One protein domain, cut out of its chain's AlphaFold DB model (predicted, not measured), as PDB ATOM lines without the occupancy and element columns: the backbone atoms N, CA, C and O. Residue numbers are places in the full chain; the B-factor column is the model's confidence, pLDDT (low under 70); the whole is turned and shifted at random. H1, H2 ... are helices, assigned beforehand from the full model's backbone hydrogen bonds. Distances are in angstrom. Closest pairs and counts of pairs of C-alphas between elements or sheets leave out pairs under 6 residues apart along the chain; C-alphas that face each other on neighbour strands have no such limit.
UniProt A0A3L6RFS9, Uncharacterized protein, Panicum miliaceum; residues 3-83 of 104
ATOM      1  N   ILE A   3     -18.150   0.291  41.828       88.19
ATOM      2  CA  ILE A   3     -18.098   1.755  41.632       88.19
ATOM      3  C   ILE A   3     -19.502   2.361  41.518       88.19
ATOM      4  O   ILE A   3     -19.796   3.371  42.156       88.19
ATOM      5  N   ILE A   4     -20.381   1.734  40.727       89.75
ATOM      6  CA  ILE A   4     -21.764   2.198  40.545       89.75
ATOM      7  C   ILE A   4     -22.533   2.061  41.861       89.75
ATOM      8  O   ILE A   4     -23.214   3.005  42.258       89.75
ATOM      9  N   ASN A   5     -22.368   0.936  42.570       92.00
ATOM     10  CA  ASN A   5     -22.956   0.749  43.895       92.00
ATOM     11  C   ASN A   5     -22.472   1.830  44.866       92.00
ATOM     12  O   ASN A   5     -23.294   2.542  45.426       92.00
ATOM     13  N   ALA A   6     -21.161   2.049  44.992       93.75
ATOM     14  CA  ALA A   6     -20.616   3.068  45.890       93.75
ATOM     15  C   ALA A   6     -21.143   4.483  45.580       93.75
ATOM     16  O   ALA A   6     -21.508   5.227  46.493       93.75
ATOM     17  N   ALA A   7     -21.229   4.856  44.298       95.25
ATOM     18  CA  ALA A   7     -21.792   6.140  43.887       95.25
ATOM     19  C   ALA A   7     -23.283   6.250  44.246       95.25
ATOM     20  O   ALA A   7     -23.714   7.264  44.800       95.25
ATOM     21  N   PHE A   8     -24.061   5.201  43.982       95.12
ATOM     22  CA  PHE A   8     -25.486   5.155  44.296       95.12
ATOM     23  C   PHE A   8     -25.750   5.206  45.805       95.12
ATOM     24  O   PHE A   8     -26.564   6.011  46.258       95.12
ATOM     25  N   GLN A   9     -25.020   4.421  46.598       96.81
ATOM     26  CA  GLN A   9     -25.092   4.417  48.061       96.81
ATOM     27  C   GLN A   9     -24.774   5.805  48.635       96.81
ATOM     28  O   GLN A   9     -25.524   6.338  49.456       96.81
ATOM     29  N   LYS A  10     -23.737   6.472  48.105       96.69
ATOM     30  CA  LYS A  10     -23.378   7.844  48.488       96.69
ATOM     31  C   LYS A  10     -24.493   8.855  48.201       96.69
ATOM     32  O   LYS A  10     -24.800   9.674  49.064       96.69
ATOM     33  N   VAL A  11     -25.100   8.819  47.012       97.31
ATOM     34  CA  VAL A  11     -26.171   9.761  46.619       97.31
ATOM     35  C   VAL A  11     -27.464   9.493  47.390       97.31
ATOM     36  O   VAL A  11     -28.164  10.425  47.782       97.31
ATOM     37  N   THR A  12     -27.769   8.224  47.646       96.75
ATOM     38  CA  THR A  12     -29.006   7.812  48.319       96.75
ATOM     39  C   THR A  12     -28.887   7.751  49.839       96.75
ATOM     40  O   THR A  12     -29.881   7.475  50.507       96.75
ATOM     41  N   LYS A  13     -27.702   8.045  50.397       96.25
ATOM     42  CA  LYS A  13     -27.396   7.967  51.835       96.25
ATOM     43  C   LYS A  13     -27.743   6.598  52.423       96.25
ATOM     44  O   LYS A  13     -28.356   6.513  53.484       96.25
ATOM     45  N   ASN A  14     -27.380   5.544  51.704       94.94
ATOM     46  CA  ASN A  14     -27.616   4.154  52.091       94.94
ATOM     47  C   ASN A  14     -29.094   3.794  52.325       94.94
ATOM     48  O   ASN A  14     -29.413   2.913  53.119       94.94
ATOM     49  N   LYS A  15     -30.021   4.488  51.650       97.62
ATOM     50  CA  LYS A  15     -31.464   4.220  51.764       97.62
ATOM     51  C   LYS A  15     -31.879   2.891  51.118       97.62
ATOM     52  O   LYS A  15     -32.925   2.350  51.468       97.62
ATOM     53  N   PHE A  16     -31.104   2.396  50.157       94.75
ATOM     54  CA  PHE A  16     -31.444   1.231  49.341       94.75
ATOM     55  C   PHE A  16     -30.393   0.121  49.486       94.75
ATOM     56  O   PHE A  16     -29.232   0.438  49.747       94.75
ATOM     57  N   PRO A  17     -30.767  -1.158  49.277       94.19
ATOM     58  CA  PRO A  17     -29.833  -2.278  49.344       94.19
ATOM     59  C   PRO A  17     -28.629  -2.120  48.413       94.19
ATOM     60  O   PRO A  17     -28.727  -1.526  47.336       94.19
ATOM     61  N   GLU A  18     -27.501  -2.687  48.828       92.94
ATOM     62  CA  GLU A  18     -26.322  -2.815  47.978       92.94
ATOM     63  C   GLU A  18     -26.565  -3.841  46.862       92.94
ATOM     64  O   GLU A  18     -27.306  -4.810  47.025       92.94
ATOM     65  N   PHE A  19     -25.945  -3.600  45.711       90.69
ATOM     66  CA  PHE A  19     -26.028  -4.452  44.518       90.69
ATOM     67  C   PHE A  19     -24.640  -4.691  43.909       90.69
ATOM     68  O   PHE A  19     -24.469  -4.976  42.720       90.69
ATOM     69  N   ASP A  20     -23.593  -4.527  44.712       89.62
ATOM     70  CA  ASP A  20     -22.222  -4.784  44.292       89.62
ATOM     71  C   ASP A  20     -21.986  -6.261  43.938       89.62
ATOM     72  O   ASP A  20     -21.204  -6.524  43.018       89.62
ATOM     73  N   ASN A  21     -22.726  -7.173  44.577       86.88
ATOM     74  CA  ASN A  21     -22.758  -8.615  44.334       86.88
ATOM     75  C   ASN A  21     -23.568  -9.047  43.096       86.88
ATOM     76  O   ASN A  21     -23.540 -10.225  42.743       86.88
ATOM     77  N   TRP A  22     -24.280  -8.139  42.423       87.88
ATOM     78  CA  TRP A  22     -25.004  -8.490  41.201       87.88
ATOM     79  C   TRP A  22     -24.018  -8.746  40.060       87.88
ATOM     80  O   TRP A  22     -23.154  -7.909  39.762       87.88
ATOM     81  N   SER A  23     -24.164  -9.903  39.408       81.81
ATOM     82  CA  SER A  23     -23.393 -10.243  38.215       81.81
ATOM     83  C   SER A  23     -23.794  -9.318  37.072       81.81
ATOM     84  O   SER A  23     -24.968  -9.231  36.716       81.81
ATOM     85  N   MET A  24     -22.811  -8.654  36.476       77.12
ATOM     86  CA  MET A  24     -22.993  -7.890  35.250       77.12
ATOM     87  C   MET A  24     -22.239  -8.614  34.145       77.12
ATOM     88  O   MET A  24     -21.014  -8.703  34.189       77.12
ATOM     89  N   VAL A  25     -22.980  -9.160  33.186       81.75
ATOM     90  CA  VAL A  25     -22.403  -9.822  32.017       81.75
ATOM     91  C   VAL A  25     -22.317  -8.788  30.902       81.75
ATOM     92  O   VAL A  25     -23.323  -8.185  30.531       81.75
ATOM     93  N   PHE A  26     -21.110  -8.556  30.393       83.25
ATOM     94  CA  PHE A  26     -20.914  -7.770  29.179       83.25
ATOM     95  C   PHE A  26     -20.934  -8.725  27.994       83.25
ATOM     96  O   PHE A  26     -19.998  -9.494  27.797       83.25
ATOM     97  N   ILE A  27     -22.025  -8.683  27.238       86.62
ATOM     98  CA  ILE A  27     -22.194  -9.472  26.022       86.62
ATOM     99  C   ILE A  27     -21.566  -8.698  24.862       86.62
ATOM    100  O   ILE A  27     -21.876  -7.519  24.661       86.62
ATOM    101  N   ASP A  28     -20.701  -9.358  24.095       87.62
ATOM    102  CA  ASP A  28     -20.185  -8.796  22.850       87.62
ATOM    103  C   ASP A  28     -21.209  -9.013  21.730       87.62
ATOM    104  O   ASP A  28     -21.271 -10.067  21.104       87.62
ATOM    105  N   ALA A  29     -22.073  -8.018  21.534       89.25
ATOM    106  CA  ALA A  29     -23.067  -8.002  20.466       89.25
ATOM    107  C   ALA A  29     -22.615  -7.083  19.313       89.25
ATOM    108  O   ALA A  29     -21.935  -6.076  19.561       89.25
ATOM    109  N   PRO A  30     -23.021  -7.356  18.056       93.00
ATOM    110  CA  PRO A  30     -22.642  -6.535  16.908       93.00
ATOM    111  C   PRO A  30     -23.067  -5.077  17.075       93.00
ATOM    112  O   PRO A  30     -24.256  -4.773  17.081       93.00
ATOM    113  N   LYS A  31     -22.109  -4.157  17.203       92.69
ATOM    114  CA  LYS A  31     -22.376  -2.730  17.452       92.69
ATOM    115  C   LYS A  31     -22.874  -2.047  16.182       92.69
ATOM    116  O   LYS A  31     -22.335  -2.291  15.109       92.69
ATOM    117  N   GLN A  32     -23.854  -1.154  16.310       94.00
ATOM    118  CA  GLN A  32     -24.314  -0.323  15.191       94.00
ATOM    119  C   GLN A  32     -23.149   0.442  14.535       94.00
ATOM    120  O   GLN A  32     -22.267   0.949  15.233       94.00
ATOM    121  N   ALA A  33     -23.173   0.566  13.207       93.38
ATOM    122  CA  ALA A  33     -22.242   1.435  12.482       93.38
ATOM    123  C   ALA A  33     -22.824   2.842  12.242       93.38
ATOM    124  O   ALA A  33     -22.082   3.823  12.200       93.38
ATOM    125  N   GLY A  34     -24.148   2.938  12.072       88.31
ATOM    126  CA  GLY A  34     -24.863   4.185  11.816       88.31
ATOM    127  C   GLY A  34     -25.216   4.966  13.089       88.31
ATOM    128  O   GLY A  34     -25.313   4.390  14.177       88.31
ATOM    129  N   PRO A  35     -25.413   6.293  12.984       91.38
ATOM    130  CA  PRO A  35     -25.952   7.085  14.081       91.38
ATOM    131  C   PRO A  35     -27.444   6.785  14.280       91.38
ATOM    132  O   PRO A  35     -28.176   6.564  13.321       91.38
ATOM    133  N   SER A  36     -27.912   6.865  15.527       91.75
ATOM    134  CA  SER A  36     -29.340   6.761  15.879       91.75
ATOM    135  C   SER A  36     -30.022   5.426  15.541       91.75
ATOM    136  O   SER A  36     -31.251   5.371  15.511       91.75
ATOM    137  N   ASP A  37     -29.258   4.345  15.355       93.62
ATOM    138  CA  ASP A  37     -29.807   3.013  15.074       93.62
ATOM    139  C   ASP A  37     -30.008   2.149  16.337       93.62
ATOM    140  O   ASP A  37     -30.465   1.006  16.262       93.62
ATOM    141  N   CYS A  38     -29.688   2.687  17.519       93.56
ATOM    142  CA  CYS A  38     -29.412   1.874  18.705       93.56
ATOM    143  C   CYS A  38     -30.642   1.100  19.173       93.56
ATOM    144  O   CYS A  38     -30.530  -0.050  19.588       93.56
ATOM    145  N   MET A  39     -31.819   1.711  19.040       93.88
ATOM    146  CA  MET A  39     -33.098   1.083  19.355       93.88
ATOM    147  C   MET A  39     -33.398  -0.107  18.432       93.88
ATOM    148  O   MET A  39     -33.906  -1.125  18.893       93.88
ATOM    149  N   PHE A  40     -33.074  -0.010  17.141       94.31
ATOM    150  CA  PHE A  40     -33.368  -1.075  16.174       94.31
ATOM    151  C   PHE A  40     -32.454  -2.282  16.384       94.31
ATOM    152  O   PHE A  40     -32.906  -3.419  16.289       94.31
ATOM    153  N   PHE A  41     -31.190  -2.041  16.745       94.88
ATOM    154  CA  PHE A  41     -30.273  -3.103  17.159       94.88
ATOM    155  C   PHE A  41     -30.706  -3.738  18.482       94.88
ATOM    156  O   PHE A  41     -30.743  -4.961  18.571       94.88
ATOM    157  N   LEU A  42     -31.112  -2.935  19.473       93.94
ATOM    158  CA  LEU A  42     -31.642  -3.446  20.738       93.94
ATOM    159  C   LEU A  42     -32.855  -4.358  20.516       93.94
ATOM    160  O   LEU A  42     -32.925  -5.431  21.110       93.94
ATOM    161  N   TRP A  43     -33.783  -3.961  19.643       94.88
ATOM    162  CA  TRP A  43     -34.923  -4.798  19.274       94.88
ATOM    163  C   TRP A  43     -34.487  -6.123  18.650       94.88
ATOM    164  O   TRP A  43     -34.954  -7.171  19.089       94.88
ATOM    165  N   LYS A  44     -33.538  -6.098  17.705       95.06
ATOM    166  CA  LYS A  44     -32.986  -7.326  17.120       95.06
ATOM    167  C   LYS A  44     -32.319  -8.217  18.158       95.06
ATOM    168  O   LYS A  44     -32.498  -9.427  18.105       95.06
ATOM    169  N   TYR A  45     -31.603  -7.651  19.128       94.94
ATOM    170  CA  TYR A  45     -31.065  -8.457  20.219       94.94
ATOM    171  C   TYR A  45     -32.189  -9.114  21.011       94.94
ATOM    172  O   TYR A  45     -32.159 -10.316  21.194       94.94
ATOM    173  N   MET A  46     -33.218  -8.370  21.423       93.81
ATOM    174  CA  MET A  46     -34.334  -8.951  22.182       93.81
ATOM    175  C   MET A  46     -35.110 -10.020  21.397       93.81
ATOM    176  O   MET A  46     -35.598 -10.968  22.001       93.81
ATOM    177  N   GLU A  47     -35.232  -9.869  20.077       94.31
ATOM    178  CA  GLU A  47     -35.921 -10.823  19.200       94.31
ATOM    179  C   GLU A  47     -35.139 -12.138  19.038       94.31
ATOM    180  O   GLU A  47     -35.734 -13.213  18.997       94.31
ATOM    181  N   PHE A  48     -33.809 -12.053  18.960       94.81
ATOM    182  CA  PHE A  48     -32.947 -13.166  18.551       94.81
ATOM    183  C   PHE A  48     -31.997 -13.674  19.643       94.81
ATOM    184  O   PHE A  48     -31.183 -14.562  19.391       94.81
ATOM    185  N   TRP A  49     -32.084 -13.129  20.854       94.62
ATOM    186  CA  TRP A  49     -31.330 -13.604  22.009       94.62
ATOM    187  C   TRP A  49     -31.965 -14.869  22.582       94.62
ATOM    188  O   TRP A  49     -33.121 -14.851  23.005       94.62
ATOM    189  N   ASP A  50     -31.205 -15.959  22.641       94.12
ATOM    190  CA  ASP A  50     -31.680 -17.235  23.195       94.12
ATOM    191  C   ASP A  50     -31.430 -17.390  24.708       94.12
ATOM    192  O   ASP A  50     -31.899 -18.347  25.325       94.12
ATOM    193  N   GLY A  51     -30.725 -16.433  25.317       90.56
ATOM    194  CA  GLY A  51     -30.280 -16.481  26.710       90.56
ATOM    195  C   GLY A  51     -28.758 -16.493  26.860       90.56
ATOM    196  O   GLY A  51     -28.272 -16.003  27.879       90.56
ATOM    197  N   ASP A  52     -28.030 -16.965  25.846       89.94
ATOM    198  CA  ASP A  52     -26.567 -17.101  25.838       89.94
ATOM    199  C   ASP A  52     -25.919 -16.393  24.637       89.94
ATOM    200  O   ASP A  52     -24.901 -15.713  24.781       89.94
ATOM    201  N   CYS A  53     -26.532 -16.483  23.452       91.50
ATOM    202  CA  CYS A  53     -26.047 -15.830  22.243       91.50
ATOM    203  C   CYS A  53     -27.176 -15.362  21.312       91.50
ATOM    204  O   CYS A  53     -28.366 -15.613  21.515       91.50
ATOM    205  N   LEU A  54     -26.789 -14.621  20.272       92.69
ATOM    206  CA  LEU A  54     -27.695 -14.285  19.180       92.69
ATOM    207  C   LEU A  54     -27.808 -15.486  18.242       92.69
ATOM    208  O   LEU A  54     -26.806 -15.957  17.708       92.69
ATOM    209  N   ASN A  55     -29.033 -15.936  17.983       94.25
ATOM    210  CA  ASN A  55     -29.300 -17.049  17.069       94.25
ATOM    211  C   ASN A  55     -29.201 -16.660  15.574       94.25
ATOM    212  O   ASN A  55     -29.397 -17.507  14.699       94.25
ATOM    213  N   ILE A  56     -28.877 -15.396  15.276       92.62
ATOM    214  CA  ILE A  56     -28.588 -14.876  13.937       92.62
ATOM    215  C   ILE A  56     -27.345 -13.981  13.946       92.62
ATOM    216  O   ILE A  56     -26.994 -13.382  14.964       92.62
ATOM    217  N   ASP A  57     -26.735 -13.808  12.773       93.25
ATOM    218  CA  ASP A  57     -25.722 -12.774  12.556       93.25
ATOM    219  C   ASP A  57     -26.380 -11.418  12.243       93.25
ATOM    220  O   ASP A  57     -27.096 -11.262  11.246       93.25
ATOM    221  N   ILE A  58     -26.132 -10.421  13.095       94.25
ATOM    222  CA  ILE A  58     -26.632  -9.055  12.916       94.25
ATOM    223  C   ILE A  58     -25.542  -8.216  12.256       94.25
ATOM    224  O   ILE A  58     -24.564  -7.820  12.882       94.25
ATOM    225  N   ASN A  59     -25.762  -7.848  10.996       95.12
ATOM    226  CA  ASN A  59     -24.849  -6.982  10.256       95.12
ATOM    227  C   ASN A  59     -24.936  -5.506  10.736       95.12
ATOM    228  O   ASN A  59     -26.000  -4.895  10.581       95.12
ATOM    229  N   PRO A  60     -23.830  -4.896  11.216       94.81
ATOM    230  CA  PRO A  60     -23.755  -3.497  11.669       94.81
ATOM    231  C   PRO A  60     -24.179  -2.420  10.664       94.81
ATOM    232  O   PRO A  60     -24.563  -1.321  11.060       94.81
ATOM    233  N   PHE A  61     -24.097  -2.714   9.365       95.06
ATOM    234  CA  PHE A  61     -24.333  -1.760   8.278       95.06
ATOM    235  C   PHE A  61     -25.767  -1.797   7.736       95.06
ATOM    236  O   PHE A  61     -26.114  -1.030   6.840       95.06
ATOM    237  N   LYS A  62     -26.621  -2.674   8.273       95.12
ATOM    238  CA  LYS A  62     -28.018  -2.843   7.843       95.12
ATOM    239  C   LYS A  62     -29.030  -2.066   8.697       95.12
ATOM    240  O   LYS A  62     -30.218  -2.369   8.640       95.12
ATOM    241  N   GLY A  63     -28.601  -1.036   9.432       93.50
ATOM    242  CA  GLY A  63     -29.469  -0.251  10.328       93.50
ATOM    243  C   GLY A  63     -30.774   0.227   9.681       93.50
ATOM    244  O   GLY A  63     -31.855   0.014  10.229       93.50
ATOM    245  N   MET A  64     -30.708   0.741   8.447       94.75
ATOM    246  CA  MET A  64     -31.900   1.163   7.694       94.75
ATOM    247  C   MET A  64     -32.889   0.029   7.401       94.75
ATOM    248  O   MET A  64     -34.095   0.267   7.387       94.75
ATOM    249  N   ILE A  65     -32.399  -1.193   7.180       95.81
ATOM    250  CA  ILE A  65     -33.251  -2.367   6.953       95.81
ATOM    251  C   ILE A  65     -33.951  -2.739   8.259       95.81
ATOM    252  O   ILE A  65     -35.172  -2.845   8.277       95.81
ATOM    253  N   TYR A  66     -33.213  -2.831   9.369       95.44
ATOM    254  CA  TYR A  66     -33.798  -3.156  10.677       95.44
ATOM    255  C   TYR A  66     -34.816  -2.109  11.133       95.44
ATOM    256  O   TYR A  66     -35.848  -2.446  11.711       95.44
ATOM    257  N   LYS A  67     -34.566  -0.835  10.818       94.56
ATOM    258  CA  LYS A  67     -35.524   0.247  11.026       94.56
ATOM    259  C   LYS A  67     -36.800   0.044  10.215       94.56
ATOM    260  O   LYS A  67     -37.886   0.172  10.772       94.56
ATOM    261  N   ALA A  68     -36.688  -0.261   8.924       95.56
ATOM    262  CA  ALA A  68     -37.852  -0.512   8.079       95.56
ATOM    263  C   ALA A  68     -38.665  -1.718   8.574       95.56
ATOM    264  O   ALA A  68     -39.888  -1.632   8.651       95.56
ATOM    265  N   GLU A  69     -37.993  -2.799   8.974       95.25
ATOM    266  CA  GLU A  69     -38.622  -3.992   9.548       95.25
ATOM    267  C   GLU A  69     -39.400  -3.671  10.829       95.25
ATOM    268  O   GLU A  69     -40.581  -4.008  10.918       95.25
ATOM    269  N   LEU A  70     -38.786  -2.966  11.790       93.62
ATOM    270  CA  LEU A  70     -39.468  -2.598  13.034       93.62
ATOM    271  C   LEU A  70     -40.645  -1.652  12.775       93.62
ATOM    272  O   LEU A  70     -41.717  -1.839  13.341       93.62
ATOM    273  N   MET A  71     -40.475  -0.643  11.916       94.38
ATOM    274  CA  MET A  71     -41.560   0.291  11.594       94.38
ATOM    275  C   MET A  71     -42.721  -0.421  10.898       94.38
ATOM    276  O   MET A  71     -43.874  -0.177  11.240       94.38
ATOM    277  N   HIS A  72     -42.428  -1.341   9.974       94.19
ATOM    278  CA  HIS A  72     -43.444  -2.182   9.349       94.19
ATOM    279  C   HIS A  72     -44.169  -3.034  10.396       94.19
ATOM    280  O   HIS A  72     -45.397  -3.036  10.439       94.19
ATOM    281  N   TYR A  73     -43.426  -3.719  11.271       92.56
ATOM    282  CA  TYR A  73     -44.013  -4.494  12.360       92.56
ATOM    283  C   TYR A  73     -44.940  -3.625  13.215       92.56
ATOM    284  O   TYR A  73     -46.107  -3.959  13.363       92.56
ATOM    285  N   LEU A  74     -44.483  -2.468  13.700       91.19
ATOM    286  CA  LEU A  74     -45.295  -1.574  14.531       91.19
ATOM    287  C   LEU A  74     -46.542  -1.052  13.807       91.19
ATOM    288  O   LEU A  74     -47.602  -0.971  14.418       91.19
ATOM    289  N   MET A  75     -46.448  -0.716  12.523       90.94
ATOM    290  CA  MET A  75     -47.591  -0.190  11.773       90.94
ATOM    291  C   MET A  75     -48.643  -1.252  11.451       90.94
ATOM    292  O   MET A  75     -49.830  -0.947  11.448       90.94
ATOM    293  N   PHE A  76     -48.216  -2.482  11.161       91.06
ATOM    294  CA  PHE A  76     -49.099  -3.525  10.633       91.06
ATOM    295  C   PHE A  76     -49.337  -4.681  11.608       91.06
ATOM    296  O   PHE A  76     -50.007  -5.651  11.247       91.06
ATOM    297  N   HIS A  77     -48.826  -4.605  12.844       91.81
ATOM    298  CA  HIS A  77     -49.065  -5.646  13.839       91.81
ATOM    299  C   HIS A  77     -50.571  -5.791  14.109       91.81
ATOM    300  O   HIS A  77     -51.237  -4.782  14.351       91.81
ATOM    301  N   PRO A  78     -51.124  -7.017  14.157       91.44
ATOM    302  CA  PRO A  78     -52.549  -7.235  14.408       91.44
ATOM    303  C   PRO A  78     -53.071  -6.586  15.698       91.44
ATOM    304  O   PRO A  78     -54.215  -6.157  15.743       91.44
ATOM    305  N   ILE A  79     -52.229  -6.466  16.732       91.69
ATOM    306  CA  ILE A  79     -52.610  -5.799  17.994       91.69
ATOM    307  C   ILE A  79     -52.817  -4.286  17.846       91.69
ATOM    308  O   ILE A  79     -53.504  -3.680  18.657       91.69
ATOM    309  N   ASN A  80     -52.203  -3.686  16.825       87.81
ATOM    310  CA  ASN A  80     -52.283  -2.257  16.543       87.81
ATOM    311  C   ASN A  80     -53.401  -1.948  15.539       87.81
ATOM    312  O   ASN A  80     -53.527  -0.809  15.097       87.81
ATOM    313  N   GLN A  81     -54.211  -2.950  15.175       85.19
ATOM    314  CA  GLN A  81     -55.446  -2.722  14.442       85.19
ATOM    315  C   GLN A  81     -56.393  -1.942  15.349       85.19
ATOM    316  O   GLN A  81     -56.773  -2.404  16.424       85.19
ATOM    317  N   ALA A  82     -56.747  -0.744  14.911       84.94
ATOM    318  CA  ALA A  82     -57.696   0.121  15.580       84.94
ATOM    319  C   ALA A  82     -58.727   0.578  14.555       84.94
ATOM    320  O   ALA A  82     -58.380   0.869  13.405       84.94
ATOM    321  N   ASP A  83     -59.985   0.650  14.978       85.62
ATOM    322  CA  ASP A  83     -61.017   1.279  14.170       85.62
ATOM    323  C   ASP A  83     -60.691   2.766  14.012       85.62
ATOM    324  O   ASP A  83     -60.304   3.440  14.971       85.62
TER     325      ASP A  83
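This is residues 3 to 83 of the 104 residues of an uncharacterized protein of Panicum miliaceum (UniProt A0A3L6RFS9). H3 and the shorter H2, set nearly crosswise, make a small head, while H1 lies far off alone at the other end of a long link. The end of H3 and the tail after it, residues 72 to 83, stick out free. The printed part has 81 residues with three named helices, in the order H1, H2, H3, and no named strand; the class is all helix, with 35 residues in named elements, under half. It is extended, with a radius of gyration of the C-alphas of 18.3 A and spans of 48 by 36 by 26 A.

H3, residues 63 to 76, touches H2, residues 38 to 48; their closest C-alphas, of Lys 67 and Phe 40, are 5.7 A apart. Their lines are only just about perpendicular, at 71 degrees. H1, residues 3 to 12, is apart from both. In H1, H2 and H3 every O i to N i+4 pair is within hydrogen-bond range.

H3 measures 19.9 A from first to last C-alpha, ending at C-alpha 76 (-49.099, -3.525, 10.633). H2 measures 15.5 A. H1 measures 14.2 A from C-alpha 3 (-18.098, 1.755, 41.632).

The C-alphas farthest apart, of Ala 6 and Asp 83, are 51.4 A apart. Both links are long, residues 13 to 37 and 49 to 62. The printed part has no cut, and no printed residue is under 70 in pLDDT.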